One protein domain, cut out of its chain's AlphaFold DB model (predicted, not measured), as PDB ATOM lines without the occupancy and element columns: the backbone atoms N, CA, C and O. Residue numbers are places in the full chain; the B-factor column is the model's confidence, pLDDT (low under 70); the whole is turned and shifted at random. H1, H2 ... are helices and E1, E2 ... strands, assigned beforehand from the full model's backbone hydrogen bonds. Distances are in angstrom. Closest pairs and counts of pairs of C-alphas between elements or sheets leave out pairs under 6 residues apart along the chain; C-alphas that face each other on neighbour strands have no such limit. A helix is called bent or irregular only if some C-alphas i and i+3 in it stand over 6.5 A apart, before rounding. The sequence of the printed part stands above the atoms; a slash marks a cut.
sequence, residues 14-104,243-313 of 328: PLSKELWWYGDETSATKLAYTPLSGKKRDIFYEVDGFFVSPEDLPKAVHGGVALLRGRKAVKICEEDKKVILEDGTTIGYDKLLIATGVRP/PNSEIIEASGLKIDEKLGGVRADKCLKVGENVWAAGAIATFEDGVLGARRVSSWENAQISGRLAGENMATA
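What this domain is: This is residues 14 to 104 and 243 to 313 of the 328 residues of the protein "Uncharacterized protein C51G7.5" of Caenorhabditis elegans (UniProt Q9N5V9). The model has two parts of unequal size: a body of three small three-stranded sheets in a bent row, with the long helix H4 covering one face of the sheet between the other two, and a small head, residues 14 to 42, set off from it. The head holds the short helices H1 and H2 and a loop pinned by a short antiparallel pairing of residues 32 to 33 with 41 to 42; the long link from H2 to E1 runs from it to the body. The 162 printed residues hold four named helices and ten named strands, in the order H1 H2 E1 E2 E3 E4 E5 H3 E6 E7 E8 E9 E10 H4. The sheets are E1 E2 E3, antiparallel, and E4 E8 E7 and E6 E9 E10, both mixed; the class is mixed, helices and strands, with under half of the residues in named elements. The whole is only just compact, close to loose, with a radius of gyration of the C-alphas of 18.1 A and spans of 50 by 45 by 31 A.

Where its parts are: H1 is residues 18 to 21, its first C-alpha at (226.231, 146.786, 189.004), and H2 is 27 to 30. E1 is 73 to 77, 11.2 A long, from C-alpha 73 at (242.334, 163.857, 167.851); E2 is 82 to 85, E3 90 to 92, E4 96 to 98 and E5 102 to 104. After the cut come H3, 246 to 250, E6, 262 to 264, E7, 269 to 271, E8, 274 to 276, E9, 281 to 285, 11.8 A long, and E10, 289 to 292. H4, 296 to 312, is 24.4 A long and ends at C-alpha 312, (253.551, 172.693, 188.743).

How they stand to each other: H1 and H2 are close but not clearly touching, the C-alphas of Leu 19 and Ser 27 closest at 6.6 A. E1 E2 E3 is a meander, each strand the antiparallel neighbour of the one before, with N 77 and O 82 at 2.8 A and N 83 and O 91 at 2.8 A. H3 stands at this sheet's level, its Ile 247 closest to Val 74 of E1, C-alphas 5.0 A apart. E4 is parallel to E8, with N 98 and O 275 at 2.8 A; E7 and E8 form a hairpin, with N 270 and O 274 at 2.8 A. H4 is on one face of this sheet, two layers, at a height over the sheet of 9.0 A; it lies over E8 and runs along the strands, at 9 degrees to E8 on the local plane, the C-alphas of Trp 275 and Ala 306 closest at 6.5 A. E6 is parallel to E9, with N 264 and O 282 at 2.8 A, and E9 and E10 form a hairpin, with N 283 and O 291 at 2.9 A. The closest C-alphas of E6 and E7, Ala 264 and Val 270, are 4.7 A apart. E5 pairs with no named strand and is apart from E4 and H3. In H3 and H4 each O i to N i+4 pair is within hydrogen-bond range; H1 and H2 are too short for one.

The domain as a whole: The C-alphas farthest apart, those of Leu 36 and Glu 79, are 52.1 A apart. Residues 105 to 242 are not printed, and C-alphas 104 and 243 are 8.9 A apart across the cut. Of the links printed whole, H2 to E1, 42 residues, and H3 to E6, 11 residues, are long. The mean pLDDT of the printed part is 94.3, and no printed residue is under 70.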
ATOM      1  N   PRO A  14     231.162 149.531 186.268       96.56
ATOM      2  CA  PRO A  14     229.740 149.205 186.368       96.56
ATOM      3  C   PRO A  14     229.137 148.535 185.127       96.56
ATOM      4  O   PRO A  14     228.125 147.844 185.257       96.56
ATOM      5  N   LEU A  15     229.746 148.696 183.940       97.50
ATOM      6  CA  LEU A  15     229.266 148.115 182.677       97.50
ATOM      7  C   LEU A  15     229.240 146.581 182.692       97.50
ATOM      8  O   LEU A  15     228.411 145.999 182.001       97.50
ATOM      9  N   SER A  16     230.090 145.916 183.481       97.12
ATOM     10  CA  SER A  16     230.131 144.449 183.622       97.12
ATOM     11  C   SER A  16     229.581 143.940 184.962       97.12
ATOM     12  O   SER A  16     229.518 142.728 185.171       97.12
ATOM     13  N   LYS A  17     229.154 144.837 185.865       95.50
ATOM     14  CA  LYS A  17     228.787 144.520 187.256       95.50
ATOM     15  C   LYS A  17     227.429 145.102 187.657       95.50
ATOM     16  O   LYS A  17     226.391 144.500 187.393       95.50
ATOM     17  N   GLU A  18     227.408 146.261 188.314       95.25
ATOM     18  CA  GLU A  18     226.231 146.786 189.004       95.25
ATOM     19  C   GLU A  18     225.057 147.078 188.072       95.25
ATOM     20  O   GLU A  18     223.910 146.904 188.483       95.25
ATOM     21  N   LEU A  19     225.317 147.451 186.816       96.56
ATOM     22  CA  LEU A  19     224.255 147.631 185.826       96.56
ATOM     23  C   LEU A  19     223.522 146.320 185.498       96.56
ATOM     24  O   LEU A  19     222.338 146.348 185.164       96.56
ATOM     25  N   TRP A  20     224.185 145.171 185.634       96.06
ATOM     26  CA  TRP A  20     223.553 143.857 185.492       96.06
ATOM     27  C   TRP A  20     222.895 143.390 186.788       96.06
ATOM     28  O   TRP A  20     221.851 142.748 186.749       96.06
ATOM     29  N   TRP A  21     223.495 143.689 187.942       93.62
ATOM     30  CA  TRP A  21     223.025 143.168 189.231       93.62
ATOM     31  C   TRP A  21     221.874 143.968 189.834       93.62
ATOM     32  O   TRP A  21     221.051 143.406 190.553       93.62
ATOM     33  N   TYR A  22     221.858 145.276 189.588       93.81
ATOM     34  CA  TYR A  22     220.978 146.241 190.247       93.81
ATOM     35  C   TYR A  22     220.296 147.197 189.261       93.81
ATOM     36  O   TYR A  22     219.672 148.180 189.675       93.81
ATOM     37  N   GLY A  23     220.467 146.958 187.962       89.88
ATOM     38  CA  GLY A  23     219.794 147.712 186.920       89.88
ATOM     39  C   GLY A  23     218.337 147.282 186.752       89.88
ATOM     40  O   GLY A  23     218.028 146.092 186.753       89.88
ATOM     41  N   ASP A  24     217.454 148.259 186.563       87.44
ATOM     42  CA  ASP A  24     216.083 148.060 186.089       87.44
ATOM     43  C   ASP A  24     216.001 148.107 184.546       87.44
ATOM     44  O   ASP A  24     217.009 148.305 183.861       87.44
ATOM     45  N   GLU A  25     214.796 147.974 183.987       83.81
ATOM     46  CA  GLU A  25     214.526 148.041 182.538       83.81
ATOM     47  C   GLU A  25     214.978 149.365 181.888       83.81
ATOM     48  O   GLU A  25     215.198 149.444 180.680       83.81
ATOM     49  N   THR A  26     215.161 150.430 182.675       86.12
ATOM     50  CA  THR A  26     215.626 151.729 182.180       86.12
ATOM     51  C   THR A  26     217.149 151.833 182.114       86.12
ATOM     52  O   THR A  26     217.667 152.774 181.505       86.12
ATOM     53  N   SER A  27     217.885 150.869 182.675       86.00
ATOM     54  CA  SER A  27     219.355 150.889 182.777       86.00
ATOM     55  C   SER A  27     220.042 150.905 181.417       86.00
ATOM     56  O   SER A  27     220.990 151.661 181.225       86.00
ATOM     57  N   ALA A  28     219.524 150.173 180.427       82.31
ATOM     58  CA  ALA A  28     220.038 150.203 179.052       82.31
ATOM     59  C   ALA A  28     219.737 151.506 178.293       82.31
ATOM     60  O   ALA A  28     220.097 151.666 177.125       82.31
ATOM     61  N   THR A  29     219.067 152.460 178.931       86.75
ATOM     62  CA  THR A  29     218.897 153.812 178.392       86.75
ATOM     63  C   THR A  29     219.634 154.827 179.249       86.75
ATOM     64  O   THR A  29     220.393 155.634 178.720       86.75
ATOM     65  N   LYS A  30     219.451 154.759 180.570       89.75
ATOM     66  CA  LYS A  30     219.939 155.757 181.526       89.75
ATOM     67  C   LYS A  30     221.339 155.478 182.066       89.75
ATOM     68  O   LYS A  30     221.902 156.370 182.684       89.75
ATOM     69  N   LEU A  31     221.873 154.269 181.868       94.94
ATOM     70  CA  LEU A  31     223.150 153.827 182.445       94.94
ATOM     71  C   LEU A  31     223.193 154.058 183.964       94.94
ATOM     72  O   LEU A  31     224.188 154.516 184.519       94.94
ATOM     73  N   ALA A  32     222.074 153.755 184.622       94.62
ATOM     74  CA  ALA A  32     221.855 153.992 186.038       94.62
ATOM     75  C   ALA A  32     221.397 152.716 186.741       94.62
ATOM     76  O   ALA A  32     220.733 151.878 186.139       94.62
ATOM     77  N   TYR A  33     221.730 152.596 188.020       94.56
ATOM     78  CA  TYR A  33     221.407 151.450 188.862       94.56
ATOM     79  C   TYR A  33     221.169 151.896 190.308       94.56
ATOM     80  O   TYR A  33     221.595 152.978 190.727       94.56
ATOM     81  N   THR A  34     220.483 151.059 191.089       94.12
ATOM     82  CA  THR A  34     220.242 151.326 192.516       94.12
ATOM     83  C   THR A  34     220.886 150.223 193.354       94.12
ATOM     84  O   THR A  34     220.287 149.164 193.518       94.12
ATOM     85  N   PRO A  35     222.116 150.427 193.865       90.56
ATOM     86  CA  PRO A  35     222.807 149.426 194.671       90.56
ATOM     87  C   PRO A  35     222.078 149.174 195.999       90.56
ATOM     88  O   PRO A  35     221.167 149.911 196.375       90.56
ATOM     89  N   LEU A  36     222.544 148.185 196.769       88.75
ATOM     90  CA  LEU A  36     221.964 147.805 198.069       88.75
ATOM     91  C   LEU A  36     221.878 148.950 199.093       88.75
ATOM     92  O   LEU A  36     221.084 148.876 200.023       88.75
ATOM     93  N   SER A  37     222.659 150.022 198.925       91.19
ATOM     94  CA  SER A  37     222.549 151.228 199.755       91.19
ATOM     95  C   SER A  37     221.295 152.069 199.473       91.19
ATOM     96  O   SER A  37     221.053 153.044 200.178       91.19
ATOM     97  N   GLY A  38     220.525 151.750 198.429       90.00
ATOM     98  CA  GLY A  38     219.291 152.442 198.040       90.00
ATOM     99  C   GLY A  38     219.499 153.777 197.316       90.00
ATOM    100  O   GLY A  38     218.553 154.322 196.750       90.00
ATOM    101  N   LYS A  39     220.726 154.316 197.281       91.69
ATOM    102  CA  LYS A  39     221.022 155.573 196.583       91.69
ATOM    103  C   LYS A  39     221.291 155.310 195.108       91.69
ATOM    104  O   LYS A  39     222.337 154.756 194.773       91.69
ATOM    105  N   LYS A  40     220.383 155.762 194.240       91.94
ATOM    106  CA  LYS A  40     220.540 155.705 192.782       91.94
ATOM    107  C   LYS A  40     221.869 156.326 192.338       91.94
ATOM    108  O   LYS A  40     222.247 157.392 192.825       91.94
ATOM    109  N   ARG A  41     222.558 155.646 191.423       93.69
ATOM    110  CA  ARG A  41     223.804 156.092 190.788       93.69
ATOM    111  C   ARG A  41     223.709 155.907 189.281       93.69
ATOM    112  O   ARG A  41     222.981 155.032 188.817       93.69
ATOM    113  N   ASP A  42     224.455 156.711 188.545       94.44
ATOM    114  CA  ASP A  42     224.787 156.457 187.148       94.44
ATOM    115  C   ASP A  42     226.297 156.247 187.007       94.44
ATOM    116  O   ASP A  42     227.035 156.249 187.998       94.44
ATOM    117  N   ILE A  43     226.736 155.949 185.787       95.88
ATOM    118  CA  ILE A  43     228.148 155.696 185.512       95.88
ATOM    119  C   ILE A  43     228.972 156.974 185.337       95.88
ATOM    120  O   ILE A  43     230.190 156.871 185.247       95.88
ATOM    121  N   PHE A  44     228.365 158.155 185.223       96.81
ATOM    122  CA  PHE A  44     229.088 159.376 184.877       96.81
ATOM    123  C   PHE A  44     229.854 159.917 186.086       96.81
ATOM    124  O   PHE A  44     229.420 159.782 187.230       96.81
ATOM    125  N   TYR A  45     231.024 160.510 185.843       95.75
ATOM    126  CA  TYR A  45     231.802 161.122 186.926       95.75
ATOM    127  C   TYR A  45     231.152 162.404 187.439       95.75
ATOM    128  O   TYR A  45     231.165 162.652 188.639       95.75
ATOM    129  N   GLU A  46     230.588 163.193 186.527       96.06
ATOM    130  CA  GLU A  46     229.919 164.458 186.812       96.06
ATOM    131  C   GLU A  46     228.727 164.654 185.872       96.06
ATOM    132  O   GLU A  46     228.633 164.030 184.810       96.06
ATOM    133  N   VAL A  47     227.819 165.551 186.255       94.44
ATOM    134  CA  VAL A  47     226.673 165.942 185.426       94.44
ATOM    135  C   VAL A  47     227.063 167.017 184.410       94.44
ATOM    136  O   VAL A  47     227.973 167.808 184.647       94.44
ATOM    137  N   ASP A  48     226.333 167.098 183.296       92.12
ATOM    138  CA  ASP A  48     226.627 168.017 182.179       92.12
ATOM    139  C   ASP A  48     226.788 169.488 182.633       92.12
ATOM    140  O   ASP A  48     227.681 170.189 182.173       92.12
ATOM    141  N   GLY A  49     226.005 169.920 183.631       94.31
ATOM    142  CA  GLY A  49     226.051 171.284 184.177       94.31
ATOM    143  C   GLY A  49     227.333 171.673 184.929       94.31
ATOM    144  O   GLY A  49     227.468 172.833 185.303       94.31
ATOM    145  N   PHE A  50     228.263 170.740 185.170       95.81
ATOM    146  CA  PHE A  50     229.584 171.038 185.747       95.81
ATOM    147  C   PHE A  50     230.609 171.462 184.684       95.81
ATOM    148  O   PHE A  50     231.702 171.916 185.026       95.81
ATOM    149  N   PHE A  51     230.270 171.328 183.399       96.75
ATOM    150  CA  PHE A  51     231.141 171.673 182.285       96.75
ATOM    151  C   PHE A  51     230.717 172.996 181.644       96.75
ATOM    152  O   PHE A  51     229.537 173.338 181.587       96.75
ATOM    153  N   VAL A  52     231.695 173.736 181.125       96.69
ATOM    154  CA  VAL A  52     231.450 174.919 180.288       96.69
ATOM    155  C   VAL A  52     231.506 174.530 178.813       96.69
ATOM    156  O   VAL A  52     232.161 173.550 178.442       96.69
ATOM    157  N   SER A  53     230.837 175.292 177.946       95.19
ATOM    158  CA  SER A  53     230.938 175.050 176.506       95.19
ATOM    159  C   SER A  53     232.375 175.326 176.016       95.19
ATOM    160  O   SER A  53     233.058 176.197 176.568       95.19
ATOM    161  N   PRO A  54     232.868 174.621 174.976       94.31
ATOM    162  CA  PRO A  54     234.177 174.922 174.394       94.31
ATOM    163  C   PRO A  54     234.325 176.377 173.913       94.31
ATOM    164  O   PRO A  54     235.417 176.933 173.993       94.31
ATOM    165  N   GLU A  55     233.236 177.002 173.458       93.56
ATOM    166  CA  GLU A  55     233.212 178.389 172.969       93.56
ATOM    167  C   GLU A  55     233.264 179.429 174.099       93.56
ATOM    168  O   GLU A  55     233.776 180.539 173.908       93.56
ATOM    169  N   ASP A  56     232.749 179.075 175.279       95.44
ATOM    170  CA  ASP A  56     232.720 179.946 176.455       95.44
ATOM    171  C   ASP A  56     233.956 179.785 177.339       95.44
ATOM    172  O   ASP A  56     234.269 180.692 178.110       95.44
ATOM    173  N   LEU A  57     234.693 178.675 177.215       95.81
ATOM    174  CA  LEU A  57     235.884 178.403 178.022       95.81
ATOM    175  C   LEU A  57     236.901 179.569 178.030       95.81
ATOM    176  O   LEU A  57     237.339 179.930 179.122       95.81
ATOM    177  N   PRO A  58     237.238 180.227 176.896       93.94
ATOM    178  CA  PRO A  58     238.157 181.373 176.900       93.94
ATOM    179  C   PRO A  58     237.593 182.635 177.571       93.94
ATOM    180  O   PRO A  58     238.350 183.547 177.894       93.94
ATOM    181  N   LYS A  59     236.266 182.720 177.741       95.12
ATOM    182  CA  LYS A  59     235.553 183.880 178.304       95.12
ATOM    183  C   LYS A  59     235.168 183.675 179.773       95.12
ATOM    184  O   LYS A  59     234.746 184.625 180.430       95.12
ATOM    185  N   ALA A  60     235.270 182.450 180.285       94.44
ATOM    186  CA  ALA A  60     234.874 182.106 181.640       94.44
ATOM    187  C   ALA A  60     235.793 182.781 182.673       94.44
ATOM    188  O   ALA A  60     236.998 182.543 182.701       94.44
ATOM    189  N   VAL A  61     235.208 183.587 183.568       94.50
ATOM    190  CA  VAL A  61     235.934 184.420 184.553       94.50
ATOM    191  C   VAL A  61     236.883 183.610 185.445       94.50
ATOM    192  O   VAL A  61     237.950 184.093 185.815       94.50
ATOM    193  N   HIS A  62     236.509 182.375 185.783       94.12
ATOM    194  CA  HIS A  62     237.295 181.480 186.637       94.12
ATOM    195  C   HIS A  62     237.847 180.265 185.875       94.12
ATOM    196  O   HIS A  62     238.261 179.284 186.490       94.12
ATOM    197  N   GLY A  63     237.838 180.318 184.538       94.88
ATOM    198  CA  GLY A  63     238.094 179.155 183.695       94.88
ATOM    199  C   GLY A  63     237.023 178.073 183.862       94.88
ATOM    200  O   GLY A  63     235.894 178.342 184.275       94.88
ATOM    201  N   GLY A  64     237.376 176.837 183.518       96.19
ATOM    202  CA  GLY A  64     236.490 175.686 183.648       96.19
ATOM    203  C   GLY A  64     237.019 174.460 182.914       96.19
ATOM    204  O   GLY A  64     238.125 174.462 182.372       96.19
ATOM    205  N   VAL A  65     236.206 173.407 182.877       97.56
ATOM    206  CA  VAL A  65     236.459 172.220 182.055       97.56
ATOM    207  C   VAL A  65     235.429 172.194 180.936       97.56
ATOM    208  O   VAL A  65     234.231 172.177 181.203       97.56
ATOM    209  N   ALA A  66     235.894 172.181 179.687       97.56
ATOM    210  CA  ALA A  66     235.038 171.995 178.519       97.56
ATOM    211  C   ALA A  66     235.236 170.614 177.898       97.56
ATOM    212  O   ALA A  66     236.351 170.074 177.895       97.56
ATOM    213  N   LEU A  67     234.166 170.066 177.328       97.62
ATOM    214  CA  LEU A  67     234.164 168.773 176.652       97.62
ATOM    215  C   LEU A  67     233.833 168.961 175.171       97.62
ATOM    216  O   LEU A  67     232.741 169.402 174.825       97.62
ATOM    217  N   LEU A  68     234.762 168.580 174.301       97.00
ATOM    218  CA  LEU A  68     234.526 168.429 172.872       97.00
ATOM    219  C   LEU A  68     234.307 166.936 172.587       97.00
ATOM    220  O   LEU A  68     235.268 166.182 172.431       97.00
ATOM    221  N   ARG A  69     233.041 166.517 172.630       96.06
ATOM    222  CA  ARG A  69     232.597 165.117 172.491       96.06
ATOM    223  C   ARG A  69     232.309 164.763 171.036       96.06
ATOM    224  O   ARG A  69     231.952 165.644 170.258       96.06
ATOM    225  N   GLY A  70     232.412 163.482 170.691       96.56
ATOM    226  CA  GLY A  70     232.206 163.012 169.318       96.56
ATOM    227  C   GLY A  70     233.288 163.477 168.339       96.56
ATOM    228  O   GLY A  70     233.004 163.594 167.152       96.56
ATOM    229  N   ARG A  71     234.489 163.815 168.831       97.38
ATOM    230  CA  ARG A  71     235.600 164.371 168.041       97.38
ATOM    231  C   ARG A  71     236.894 163.635 168.359       97.38
ATOM    232  O   ARG A  71     237.209 163.394 169.524       97.38
ATOM    233  N   LYS A  72     237.665 163.289 167.334       97.88
ATOM    234  CA  LYS A  72     238.848 162.435 167.430       97.88
ATOM    235  C   LYS A  72     240.115 163.226 167.114       97.88
ATOM    236  O   LYS A  72     240.374 163.633 165.987       97.88
ATOM    237  N   ALA A  73     240.981 163.382 168.109       98.12
ATOM    238  CA  ALA A  73     242.334 163.857 167.851       98.12
ATOM    239  C   ALA A  73     243.113 162.808 167.038       98.12
ATOM    240  O   ALA A  73     243.181 161.646 167.438       98.12
ATOM    241  N   VAL A  74     243.701 163.216 165.910       98.25
ATOM    242  CA  VAL A  74     244.414 162.314 164.985       98.25
ATOM    243  C   VAL A  74     245.910 162.592 164.900       98.25
ATOM    244  O   VAL A  74     246.663 161.703 164.515       98.25
ATOM    245  N   LYS A  75     246.367 163.796 165.270       98.19
ATOM    246  CA  LYS A  75     247.795 164.141 165.259       98.19
ATOM    247  C   LYS A  75     248.142 165.216 166.284       98.19
ATOM    248  O   LYS A  75     247.401 166.180 166.451       98.19
ATOM    249  N   ILE A  76     249.298 165.081 166.914       98.19
ATOM    250  CA  ILE A  76     249.936 166.058 167.797       98.19
ATOM    251  C   ILE A  76     251.133 166.630 167.036       98.19
ATOM    252  O   ILE A  76     251.954 165.893 166.496       98.19
ATOM    253  N   CYS A  77     251.216 167.954 166.959       96.75
ATOM    254  CA  CYS A  77     252.360 168.671 166.406       96.75
ATOM    255  C   CYS A  77     253.049 169.386 167.569       96.75
ATOM    256  O   CYS A  77     252.610 170.464 167.969       96.75
ATOM    257  N   GLU A  78     254.077 168.752 168.140       93.62
ATOM    258  CA  GLU A  78     254.703 169.220 169.382       93.62
ATOM    259  C   GLU A  78     255.409 170.570 169.219       93.62
ATOM    260  O   GLU A  78     255.210 171.456 170.049       93.62
ATOM    261  N   GLU A  79     256.144 170.762 168.118       92.25
ATOM    262  CA  GLU A  79     256.856 172.014 167.807       92.25
ATOM    263  C   GLU A  79     255.902 173.215 167.704       92.25
ATOM    264  O   GLU A  79     256.173 174.288 168.237       92.25
ATOM    265  N   ASP A  80     254.743 173.002 167.077       95.38
ATOM    266  CA  ASP A  80     253.704 174.018 166.877       95.38
ATOM    267  C   ASP A  80     252.725 174.125 168.061       95.38
ATOM    268  O   ASP A  80     251.786 174.923 168.014       95.38
ATOM    269  N   LYS A  81     252.881 173.271 169.082       96.88
ATOM    270  CA  LYS A  81     251.963 173.104 170.217       96.88
ATOM    271  C   LYS A  81     250.483 173.052 169.817       96.88
ATOM    272  O   LYS A  81     249.640 173.772 170.360       96.88
ATOM    273  N   LYS A  82     250.148 172.190 168.853       97.94
ATOM    274  CA  LYS A  82     248.765 172.005 168.375       97.94
ATOM    275  C   LYS A  82     248.379 170.541 168.211       97.94
ATOM    276  O   LYS A  82     249.211 169.688 167.913       97.94
ATOM    277  N   VAL A  83     247.089 170.268 168.351       98.25
ATOM    278  CA  VAL A  83     246.446 168.990 168.036       98.25
ATOM    279  C   VAL A  83     245.547 169.178 166.818       98.25
ATOM    280  O   VAL A  83     244.831 170.173 166.723       98.25
ATOM    281  N   ILE A  84     245.590 168.229 165.888       98.50
ATOM    282  CA  ILE A  84     244.750 168.179 164.689       98.50
ATOM    283  C   ILE A  84     243.660 167.132 164.909       98.50
ATOM    284  O   ILE A  84     243.948 166.011 165.344       98.50
ATOM    285  N   LEU A  85     242.420 167.511 164.618       98.38
ATOM    286  CA  LEU A  85     241.244 166.649 164.672       98.38
ATOM    287  C   LEU A  85     240.963 166.004 163.308       98.38
ATOM    288  O   LEU A  85     241.502 166.417 162.282       98.38
ATOM    289  N   GLU A  86     240.105 164.993 163.295       97.88
ATOM    290  CA  GLU A  86     239.717 164.219 162.114       97.88
ATOM    291  C   GLU A  86     239.099 165.056 160.982       97.88
ATOM    292  O   GLU A  86     239.204 164.683 159.817       97.88
ATOM    293  N   ASP A  87     238.492 166.199 161.306       97.25
ATOM    294  CA  ASP A  87     237.905 167.138 160.341       97.25
ATOM    295  C   ASP A  87     238.881 168.245 159.890       97.25
ATOM    296  O   ASP A  87     238.489 169.172 159.182       97.25
ATOM    297  N   GLY A  88     240.145 168.179 160.321       97.81
ATOM    298  CA  GLY A  88     241.170 169.184 160.040       97.81
ATOM    299  C   GLY A  88     241.184 170.378 160.999       97.81
ATOM    300  O   GLY A  88     242.073 171.222 160.889       97.81
ATOM    301  N   THR A  89     240.260 170.453 161.965       97.69
ATOM    302  CA  THR A  89     240.284 171.488 163.010       97.69
ATOM    303  C   THR A  89     241.584 171.398 163.807       97.69
ATOM    304  O   THR A  89     242.002 170.316 164.220       97.69
ATOM    305  N   THR A  90     242.211 172.544 164.068       97.94
ATOM    306  CA  THR A  90     243.440 172.634 164.864       97.94
ATOM    307  C   THR A  90     243.180 173.309 166.201       97.94
ATOM    308  O   THR A  90     242.605 174.397 166.238       97.94
ATOM    309  N   ILE A  91     243.655 172.707 167.287       97.31
ATOM    310  CA  ILE A  91     243.519 173.231 168.649       97.31
ATOM    311  C   ILE A  91     244.916 173.428 169.237       97.31
ATOM    312  O   ILE A  91     245.670 172.465 169.369       97.31
ATOM    313  N   GLY A  92     245.261 174.669 169.580       97.38
ATOM    314  CA  GLY A  92     246.506 174.988 170.283       97.38
ATOM    315  C   GLY A  92     246.465 174.558 171.752       97.38
ATOM    316  O   GLY A  92     245.391 174.507 172.354       97.38
ATOM    317  N   TYR A  93     247.623 174.255 172.334       97.06
ATOM    318  CA  TYR A  93     247.753 173.916 173.751       97.06
ATOM    319  C   TYR A  93     249.010 174.531 174.372       97.06
ATOM    320  O   TYR A  93     250.035 174.672 173.719       97.06
ATOM    321  N   ASP A  94     248.969 174.819 175.672       95.62
ATOM    322  CA  ASP A  94     250.187 175.118 176.437       95.62
ATOM    323  C   ASP A  94     250.829 173.838 176.977       95.62
ATOM    324  O   ASP A  94     252.045 173.658 176.908       95.62
ATOM    325  N   LYS A  95     249.986 172.932 177.491       96.81
ATOM    326  CA  LYS A  95     250.343 171.601 177.996       96.81
ATOM    327  C   LYS A  95     249.294 170.589 177.543       96.81
ATOM    328  O   LYS A  95     248.101 170.891 177.559       96.81
ATOM    329  N   LEU A  96     249.733 169.391 177.169       98.19
ATOM    330  CA  LEU A  96     248.887 168.334 176.616       98.19
ATOM    331  C   LEU A  96     248.967 167.062 177.464       98.19
ATOM    332  O   LEU A  96     250.052 166.638 177.852       98.19
ATOM    333  N   LEU A  97     247.819 166.428 177.700       98.56
ATOM    334  CA  LEU A  97     247.727 165.086 178.274       98.56
ATOM    335  C   LEU A  97     247.140 164.116 177.246       98.56
ATOM    336  O   LEU A  97     246.028 164.316 176.758       98.56
ATOM    337  N   ILE A  98     247.867 163.038 176.975       98.50
ATOM    338  CA  ILE A  98     247.426 161.894 176.187       98.50
ATOM    339  C   ILE A  98     246.778 160.878 177.133       98.50
ATOM    340  O   ILE A  98     247.442 160.261 177.964       98.50
ATOM    341  N   ALA A  99     245.470 160.692 176.995       98.12
ATOM    342  CA  ALA A  99     244.686 159.746 177.792       98.12
ATOM    343  C   ALA A  99     243.741 158.918 176.901       98.12
ATOM    344  O   ALA A  99     242.583 158.695 177.243       98.12
ATOM    345  N   THR A 100     244.225 158.489 175.729       97.69
ATOM    346  CA  THR A 100     243.426 157.772 174.714       97.69
ATOM    347  C   THR A 100     243.092 156.332 175.095       97.69
ATOM    348  O   THR A 100     242.258 155.707 174.446       97.69
ATOM    349  N   GLY A 101     243.701 155.805 176.159       97.00
ATOM    350  CA  GLY A 101     243.403 154.481 176.690       97.00
ATOM    351  C   GLY A 101     243.661 153.356 175.686       97.00
ATOM    352  O   GLY A 101     244.684 153.321 175.004       97.00
ATOM    353  N   VAL A 102     242.729 152.415 175.650       97.12
ATOM    354  CA  VAL A 102     242.803 151.130 174.950       97.12
ATOM    355  C   VAL A 102     241.454 150.844 174.289       97.12
ATOM    356  O   VAL A 102     240.457 151.503 174.591       97.12
ATOM    357  N   ARG A 103     241.418 149.870 173.385       96.25
ATOM    358  CA  ARG A 103     240.205 149.351 172.744       96.25
ATOM    359  C   ARG A 103     240.248 147.822 172.694       96.25
ATOM    360  O   ARG A 103     241.339 147.264 172.792       96.25
ATOM    361  N   PRO A 104     239.112 147.130 172.513       97.06
ATOM    362  CA  PRO A 104     239.105 145.681 172.347       97.06
ATOM    363  C   PRO A 104     240.013 145.216 171.219       97.06
ATOM    364  O   PRO A 104     239.989 145.783 170.125       97.06
ATOM    365  N   PRO A 243     246.364 149.270 172.898       97.00
ATOM    366  CA  PRO A 243     246.461 150.713 173.100       97.00
ATOM    367  C   PRO A 243     246.001 151.493 171.864       97.00
ATOM    368  O   PRO A 243     246.332 151.136 170.737       97.00
ATOM    369  N   ASN A 244     245.293 152.606 172.086       96.75
ATOM    370  CA  ASN A 244     244.899 153.541 171.026       96.75
ATOM    371  C   ASN A 244     246.095 154.418 170.616       96.75
ATOM    372  O   ASN A 244     246.188 155.595 170.992       96.75
ATOM    373  N   SER A 245     247.044 153.796 169.912       94.94
ATOM    374  CA  SER A 245     248.359 154.353 169.576       94.94
ATOM    375  C   SER A 245     248.396 155.139 168.262       94.94
ATOM    376  O   SER A 245     249.419 155.748 167.972       94.94
ATOM    377  N   GLU A 246     247.312 155.201 167.483       95.88
ATOM    378  CA  GLU A 246     247.309 155.820 166.143       95.88
ATOM    379  C   GLU A 246     247.776 157.275 166.176       95.88
ATOM    380  O   GLU A 246     248.573 157.706 165.346       95.88
ATOM    381  N   ILE A 247     247.302 158.040 167.165       96.56
ATOM    382  CA  ILE A 247     247.721 159.430 167.345       96.56
ATOM    383  C   ILE A 247     249.204 159.516 167.715       96.56
ATOM    384  O   ILE A 247     249.868 160.465 167.320       96.56
ATOM    385  N   ILE A 248     249.743 158.538 168.441       96.31
ATOM    386  CA  ILE A 248     251.151 158.495 168.856       96.31
ATOM    387  C   ILE A 248     252.034 158.278 167.627       96.31
ATOM    388  O   ILE A 248     252.956 159.060 167.395       96.31
ATOM    389  N   GLU A 249     251.679 157.296 166.792       95.44
ATOM    390  CA  GLU A 249     252.350 156.992 165.521       95.44
ATOM    391  C   GLU A 249     252.308 158.188 164.568       95.44
ATOM    392  O   GLU A 249     253.347 158.648 164.092       95.44
ATOM    393  N   ALA A 250     251.119 158.756 164.347       96.81
ATOM    394  CA  ALA A 250     250.920 159.904 163.463       96.81
ATOM    395  C   ALA A 250     251.661 161.173 163.929       96.81
ATOM    396  O   ALA A 250     251.898 162.086 163.129       96.81
ATOM    397  N   SER A 251     252.019 161.231 165.214       96.19
ATOM    398  CA  SER A 251     252.764 162.332 165.833       96.19
ATOM    399  C   SER A 251     254.271 162.081 165.912       96.19
ATOM    400  O   SER A 251     254.998 162.968 166.348       96.19
ATOM    401  N   GLY A 252     254.753 160.897 165.515       94.75
ATOM    402  CA  GLY A 252     256.168 160.525 165.632       94.75
ATOM    403  C   GLY A 252     256.647 160.327 167.076       94.75
ATOM    404  O   GLY A 252     257.849 160.363 167.333       94.75
ATOM    405  N   LEU A 253     255.725 160.132 168.023       94.06
ATOM    406  CA  LEU A 253     256.050 159.883 169.425       94.06
ATOM    407  C   LEU A 253     256.469 158.421 169.631       94.06
ATOM    408  O   LEU A 253     256.031 157.513 168.924       94.06
ATOM    409  N   LYS A 254     257.324 158.178 170.628       93.12
ATOM    410  CA  LYS A 254     257.903 156.851 170.859       93.12
ATOM    411  C   LYS A 254     256.893 155.887 171.481       93.12
ATOM    412  O   LYS A 254     256.463 156.075 172.621       93.12
ATOM    413  N   ILE A 255     256.607 154.808 170.760       95.75
ATOM    414  CA  ILE A 255     255.835 153.666 171.254       95.75
ATOM    415  C   ILE A 255     256.780 152.620 171.838       95.75
ATOM    416  O   ILE A 255     257.897 152.436 171.350       95.75
ATOM    417  N   ASP A 256     256.354 151.951 172.906       95.31
ATOM    418  CA  ASP A 256     257.075 150.786 173.408       95.31
ATOM    419  C   ASP A 256     256.794 149.562 172.526       95.31
ATOM    420  O   ASP A 256     255.651 149.130 172.403       95.31
ATOM    421  N   GLU A 257     257.831 148.981 171.923       92.06
ATOM    422  CA  GLU A 257     257.686 147.849 170.994       92.06
ATOM    423  C   GLU A 257     257.162 146.575 171.669       92.06
ATOM    424  O   GLU A 257     256.522 145.750 171.021       92.06
ATOM    425  N   LYS A 258     257.432 146.396 172.968       92.50
ATOM    426  CA  LYS A 258     257.076 145.176 173.700       92.50
ATOM    427  C   LYS A 258     255.745 145.321 174.423       92.50
ATOM    428  O   LYS A 258     254.939 144.395 174.432       92.50
ATOM    429  N   LEU A 259     255.541 146.454 175.083       93.06
ATOM    430  CA  LEU A 259     254.381 146.700 175.935       93.06
ATOM    431  C   LEU A 259     253.259 147.427 175.186       93.06
ATOM    432  O   LEU A 259     252.107 147.374 175.624       93.06
ATOM    433  N   GLY A 260     253.569 148.077 174.062       95.06
ATOM    434  CA  GLY A 260     252.682 149.005 173.367       95.06
ATOM    435  C   GLY A 260     252.537 150.335 174.112       95.06
ATOM    436  O   GLY A 260     253.124 150.544 175.173       95.06
ATOM    437  N   GLY A 261     251.717 151.239 173.572       96.00
ATOM    438  CA  GLY A 261     251.456 152.545 174.181       96.00
ATOM    439  C   GLY A 261     252.653 153.498 174.118       96.00
ATOM    440  O   GLY A 261     253.730 153.146 173.642       96.00
ATOM    441  N   VAL A 262     252.463 154.727 174.587       96.81
ATOM    442  CA  VAL A 262     253.494 155.774 174.544       96.81
ATOM    443  C   VAL A 262     254.430 155.660 175.745       96.81
ATOM    444  O   VAL A 262     253.970 155.530 176.883       96.81
ATOM    445  N   ARG A 263     255.747 155.714 175.509       95.38
ATOM    446  CA  ARG A 263     256.731 155.691 176.601       95.38
ATOM    447  C   ARG A 263     256.757 157.024 177.329       95.38
ATOM    448  O   ARG A 263     257.052 158.054 176.728       95.38
ATOM    449  N   ALA A 264     256.503 156.966 178.627       94.12
ATOM    450  CA  ALA A 264     256.554 158.091 179.537       94.12
ATOM    451  C   ALA A 264     257.671 157.904 180.569       94.12
ATOM    452  O   ALA A 264     257.965 156.786 180.997       94.12
ATOM    453  N   ASP A 265     258.295 159.008 180.972       91.44
ATOM    454  CA  ASP A 265     259.293 159.004 182.037       91.44
ATOM    455  C   ASP A 265     258.662 158.813 183.433       91.44
ATOM    456  O   ASP A 265     257.445 158.664 183.590       91.44
ATOM    457  N   LYS A 266     259.499 158.861 184.480       89.56
ATOM    458  CA  LYS A 266     259.060 158.763 185.882       89.56
ATOM    459  C   LYS A 266     257.999 159.809 186.256       89.56
ATOM    460  O   LYS A 266     257.239 159.573 187.179       89.56
ATOM    461  N   CYS A 267     257.929 160.945 185.571       90.50
ATOM    462  CA  CYS A 267     256.984 162.036 185.815       90.50
ATOM    463  C   CYS A 267     255.769 161.989 184.871       90.50
ATOM    464  O   CYS A 267     255.019 162.970 184.804       90.50
ATOM    465  N   LEU A 268     255.574 160.874 184.153       94.44
ATOM    466  CA  LEU A 268     254.547 160.661 183.128       94.44
ATOM    467  C   LEU A 268     254.709 161.533 181.872       94.44
ATOM    468  O   LEU A 268     253.762 161.698 181.099       94.44
ATOM    469  N   LYS A 269     255.893 162.108 181.663       94.19
ATOM    470  CA  LYS A 269     256.184 163.023 180.562       94.19
ATOM    471  C   LYS A 269     256.640 162.243 179.327       94.19
ATOM    472  O   LYS A 269     257.444 161.322 179.441       94.19
ATOM    473  N   VAL A 270     256.125 162.612 178.153       94.56
ATOM    474  CA  VAL A 270     256.445 161.977 176.854       94.56
ATOM    475  C   VAL A 270     257.108 162.944 175.865       94.56
ATOM    476  O   VAL A 270     257.717 162.505 174.896       94.56
ATOM    477  N   GLY A 271     257.011 164.248 176.133       92.00
ATOM    478  CA  GLY A 271     257.601 165.350 175.368       92.00
ATOM    479  C   GLY A 271     257.721 166.598 176.250       92.00
ATOM    480  O   GLY A 271     257.348 166.555 177.420       92.00
ATOM    481  N   GLU A 272     258.216 167.728 175.750       89.12
ATOM    482  CA  GLU A 272     258.520 168.921 176.560       89.12
ATOM    483  C   GLU A 272     257.298 169.458 177.322       89.12
ATOM    484  O   GLU A 272     257.401 169.821 178.497       89.12
ATOM    485  N   ASN A 273     256.135 169.463 176.673       93.31
ATOM    486  CA  ASN A 273     254.865 169.907 177.252       93.31
ATOM    487  C   ASN A 273     253.754 168.865 177.049       93.31
ATOM    488  O   ASN A 273     252.575 169.217 176.964       93.31
ATOM    489  N   VAL A 274     254.129 167.587 176.958       96.75
ATOM    490  CA  VAL A 274     253.210 166.477 176.696       96.75
ATOM    491  C   VAL A 274     253.393 165.389 177.752       96.75
ATOM    492  O   VAL A 274     254.510 164.949 178.022       96.75
ATOM    493  N   TRP A 275     252.283 164.941 178.330       97.75
ATOM    494  CA  TRP A 275     252.201 163.855 179.307       97.75
ATOM    495  C   TRP A 275     251.298 162.738 178.794       97.75
ATOM    496  O   TRP A 275     250.478 162.965 177.904       97.75
ATOM    497  N   ALA A 276     251.399 161.552 179.385       97.81
ATOM    498  CA  ALA A 276     250.482 160.447 179.135       97.81
ATOM    499  C   ALA A 276     250.025 159.784 180.438       97.81
ATOM    500  O   ALA A 276     250.808 159.639 181.373       97.81
ATOM    501  N   ALA A 277     248.762 159.366 180.506       97.88
ATOM    502  CA  ALA A 277     248.202 158.719 181.692       97.88
ATOM    503  C   ALA A 277     247.208 157.604 181.346       97.88
ATOM    504  O   ALA A 277     246.602 157.582 180.275       97.88
ATOM    505  N   GLY A 278     247.007 156.690 182.295       97.25
ATOM    506  CA  GLY A 278     246.144 155.523 182.139       97.25
ATOM    507  C   GLY A 278     246.722 154.462 181.205       97.25
ATOM    508  O   GLY A 278     247.934 154.336 181.053       97.25
ATOM    509  N   ALA A 279     245.839 153.678 180.588       96.62
ATOM    510  CA  ALA A 279     246.208 152.456 179.869       96.62
ATOM    511  C   ALA A 279     247.031 152.678 178.582       96.62
ATOM    512  O   ALA A 279     247.577 151.711 178.050       96.62
ATOM    513  N   ILE A 280     247.130 153.922 178.091       97.75
ATOM    514  CA  ILE A 280     247.982 154.294 176.948       97.75
ATOM    515  C   ILE A 280     249.449 154.496 177.351       97.75
ATOM    516  O   ILE A 280     250.331 154.395 176.502       97.75
ATOM    517  N   ALA A 281     249.724 154.792 178.624       97.31
ATOM    518  CA  ALA A 281     251.060 155.139 179.090       97.31
ATOM    519  C   ALA A 281     251.847 153.891 179.504       97.31
ATOM    520  O   ALA A 281     251.441 153.152 180.404       97.31
ATOM    521  N   THR A 282     253.011 153.709 178.887       96.62
ATOM    522  CA  THR A 282     254.049 152.796 179.369       96.62
ATOM    523  C   THR A 282     255.019 153.604 180.213       96.62
ATOM    524  O   THR A 282     255.755 154.437 179.687       96.62
ATOM    525  N   PHE A 283     254.987 153.390 181.525       92.31
ATOM    526  CA  PHE A 283     255.748 154.159 182.507       92.31
ATOM    527  C   PHE A 283     256.857 153.312 183.134       92.31
ATOM    528  O   PHE A 283     256.775 152.084 183.169       92.31
ATOM    529  N   GLU A 284     257.889 153.975 183.645       86.50
ATOM    530  CA  GLU A 284     258.983 153.327 184.373       86.50
ATOM    531  C   GLU A 284     258.595 153.095 185.840       86.50
ATOM    532  O   GLU A 284     258.406 154.043 186.602       86.50
ATOM    533  N   ASP A 285     258.491 151.831 186.245       83.19
ATOM    534  CA  ASP A 285     258.335 151.428 187.641       83.19
ATOM    535  C   ASP A 285     259.708 151.224 188.287       83.19
ATOM    536  O   ASP A 285     260.559 150.508 187.759       83.19
ATOM    537  N   GLY A 286     259.930 151.835 189.453       78.12
ATOM    538  CA  GLY A 286     261.221 151.768 190.144       78.12
ATOM    539  C   GLY A 286     261.639 150.362 190.596       78.12
ATOM    540  O   GLY A 286     262.813 150.157 190.894       78.12
ATOM    541  N   VAL A 287     260.706 149.404 190.654       83.94
ATOM    542  CA  VAL A 287     260.961 148.016 191.070       83.94
ATOM    543  C   VAL A 287     260.834 147.053 189.893       83.94
ATOM    544  O   VAL A 287     261.669 146.165 189.735       83.94
ATOM    545  N   LEU A 288     259.796 147.217 189.070       86.25
ATOM    546  CA  LEU A 288     259.454 146.270 188.000       86.25
ATOM    547  C   LEU A 288     259.950 146.696 186.608       86.25
ATOM    548  O   LEU A 288     259.820 145.927 185.657       86.25
ATOM    549  N   GLY A 289     260.537 147.891 186.486       88.56
ATOM    550  CA  GLY A 289     260.940 148.482 185.211       88.56
ATOM    551  C   GLY A 289     259.748 148.978 184.390       88.56
ATOM    552  O   GLY A 289     258.664 149.230 184.918       88.56
ATOM    553  N   ALA A 290     259.939 149.136 183.081       91.25
ATOM    554  CA  ALA A 290     258.883 149.591 182.184       91.25
ATOM    555  C   ALA A 290     257.638 148.689 182.259       91.25
ATOM    556  O   ALA A 290     257.727 147.464 182.134       91.25
ATOM    557  N   ARG A 291     256.464 149.302 182.432       91.88
ATOM    558  CA  ARG A 291     255.180 148.598 182.506       91.88
ATOM    559  C   ARG A 291     254.035 149.432 181.947       91.88
ATOM    560  O   ARG A 291     254.050 150.659 181.988       91.88
ATOM    561  N   ARG A 292     252.994 148.734 181.502       94.19
ATOM    562  CA  ARG A 292     251.699 149.307 181.127       94.19
ATOM    563  C   ARG A 292     250.614 148.592 181.910       94.19
ATOM    564  O   ARG A 292     250.646 147.371 182.035       94.19
ATOM    565  N   VAL A 293     249.688 149.352 182.485       92.19
ATOM    566  CA  VAL A 293     248.659 148.807 183.376       92.19
ATOM    567  C   VAL A 293     247.295 149.338 182.972       92.19
ATOM    568  O   VAL A 293     247.052 150.546 182.992       92.19
ATOM    569  N   SER A 294     246.384 148.420 182.682       89.12
ATOM    570  CA  SER A 294     245.000 148.727 182.338       89.12
ATOM    571  C   SER A 294     244.062 148.518 183.522       89.12
ATOM    572  O   SER A 294     243.130 147.720 183.479       89.12
ATOM    573  N   SER A 295     244.326 149.228 184.617       91.44
ATOM    574  CA  SER A 295     243.431 149.265 185.773       91.44
ATOM    575  C   SER A 295     242.801 150.640 185.928       91.44
ATOM    576  O   SER A 295     243.368 151.671 185.547       91.44
ATOM    577  N   TRP A 296     241.605 150.652 186.505       93.38
ATOM    578  CA  TRP A 296     240.875 151.880 186.782       93.38
ATOM    579  C   TRP A 296     241.602 152.749 187.819       93.38
ATOM    580  O   TRP A 296     241.680 153.972 187.685       93.38
ATOM    581  N   GLU A 297     242.205 152.118 188.824       93.50
ATOM    582  CA  GLU A 297     243.022 152.757 189.850       93.50
ATOM    583  C   GLU A 297     244.261 153.414 189.236       93.50
ATOM    584  O   GLU A 297     244.539 154.581 189.523       93.50
ATOM    585  N   ASN A 298     244.967 152.713 188.337       94.19
ATOM    586  CA  ASN A 298     246.114 153.273 187.624       94.19
ATOM    587  C   ASN A 298     245.707 154.524 186.840       94.19
ATOM    588  O   ASN A 298     246.374 155.553 186.941       94.19
ATOM    589  N   ALA A 299     244.592 154.476 186.105       96.62
ATOM    590  CA  ALA A 299     244.104 155.615 185.330       96.62
ATOM    591  C   ALA A 299     243.793 156.842 186.204       96.62
ATOM    592  O   ALA A 299     244.177 157.955 185.849       96.62
ATOM    593  N   GLN A 300     243.168 156.655 187.370       95.75
ATOM    594  CA  GLN A 300     242.889 157.764 188.286       95.75
ATOM    595  C   GLN A 300     244.153 158.353 188.908       95.75
ATOM    596  O   GLN A 300     244.305 159.575 188.957       95.75
ATOM    597  N   ILE A 301     245.060 157.502 189.399       95.25
ATOM    598  CA  ILE A 301     246.267 157.964 190.092       95.25
ATOM    599  C   ILE A 301     247.214 158.636 189.095       95.25
ATOM    600  O   ILE A 301     247.661 159.752 189.355       95.25
ATOM    601  N   SER A 302     247.477 158.002 187.947       96.38
ATOM    602  CA  SER A 302     248.339 158.573 186.903       96.38
ATOM    603  C   SER A 302     247.735 159.839 186.295       96.38
ATOM    604  O   SER A 302     248.450 160.819 186.116       96.38
ATOM    605  N   GLY A 303     246.420 159.877 186.051       97.50
ATOM    606  CA  GLY A 303     245.739 161.067 185.537       97.50
ATOM    607  C   GLY A 303     245.830 162.252 186.499       97.50
ATOM    608  O   GLY A 303     246.192 163.356 186.088       97.50
ATOM    609  N   ARG A 304     245.582 162.019 187.797       97.00
ATOM    610  CA  ARG A 304     245.753 163.044 188.838       97.00
ATOM    611  C   ARG A 304     247.196 163.537 188.900       97.00
ATOM    612  O   ARG A 304     247.420 164.744 188.901       97.00
ATOM    613  N   LEU A 305     248.165 162.622 188.914       95.00
ATOM    614  CA  LEU A 305     249.581 162.973 188.996       95.00
ATOM    615  C   LEU A 305     250.060 163.757 187.770       95.00
ATOM    616  O   LEU A 305     250.774 164.744 187.918       95.00
ATOM    617  N   ALA A 306     249.638 163.359 186.568       96.31
ATOM    618  CA  ALA A 306     249.924 164.102 185.349       96.31
ATOM    619  C   ALA A 306     249.353 165.524 185.432       96.31
ATOM    620  O   ALA A 306     250.064 166.477 185.134       96.31
ATOM    621  N   GLY A 307     248.122 165.689 185.930       96.75
ATOM    622  CA  GLY A 307     247.531 167.007 186.184       96.75
ATOM    623  C   GLY A 307     248.333 167.855 187.180       96.75
ATOM    624  O   GLY A 307     248.589 169.031 186.921       96.75
ATOM    625  N   GLU A 308     248.790 167.268 188.289       95.56
ATOM    626  CA  GLU A 308     249.650 167.948 189.272       95.56
ATOM    627  C   GLU A 308     250.991 168.380 188.657       95.56
ATOM    628  O   GLU A 308     251.432 169.519 188.841       95.56
ATOM    629  N   ASN A 309     251.625 167.494 187.885       94.25
ATOM    630  CA  ASN A 309     252.876 167.780 187.186       94.25
ATOM    631  C   ASN A 309     252.672 168.852 186.107       94.25
ATOM    632  O   ASN A 309     253.494 169.756 185.977       94.25
ATOM    633  N   MET A 310     251.551 168.827 185.385       95.19
ATOM    634  CA  MET A 310     251.195 169.867 184.422       95.19
ATOM    635  C   MET A 310     250.965 171.212 185.115       95.19
ATOM    636  O   MET A 310     251.413 172.227 184.596       95.19
ATOM    637  N   ALA A 311     250.331 171.261 186.286       92.81
ATOM    638  CA  ALA A 311     250.100 172.519 187.002       92.81
ATOM    639  C   ALA A 311     251.386 173.121 187.600       92.81
ATOM    640  O   ALA A 311     251.530 174.340 187.654       92.81
ATOM    641  N   THR A 312     252.327 172.274 188.030       87.31
ATOM    642  CA  THR A 312     253.551 172.693 188.743       87.31
ATOM    643  C   THR A 312     254.792 172.799 187.860       87.31
ATOM    644  O   THR A 312     255.747 173.469 188.249       87.31
ATOM    645  N   ALA A 313     254.793 172.197 186.665       77.25
ATOM    646  CA  ALA A 313     255.902 172.311 185.725       77.25
ATOM    647  C   ALA A 313     256.150 173.785 185.363       77.25
ATOM    648  O   ALA A 313     255.357 174.406 184.647       77.25
TER     649      ALA A 313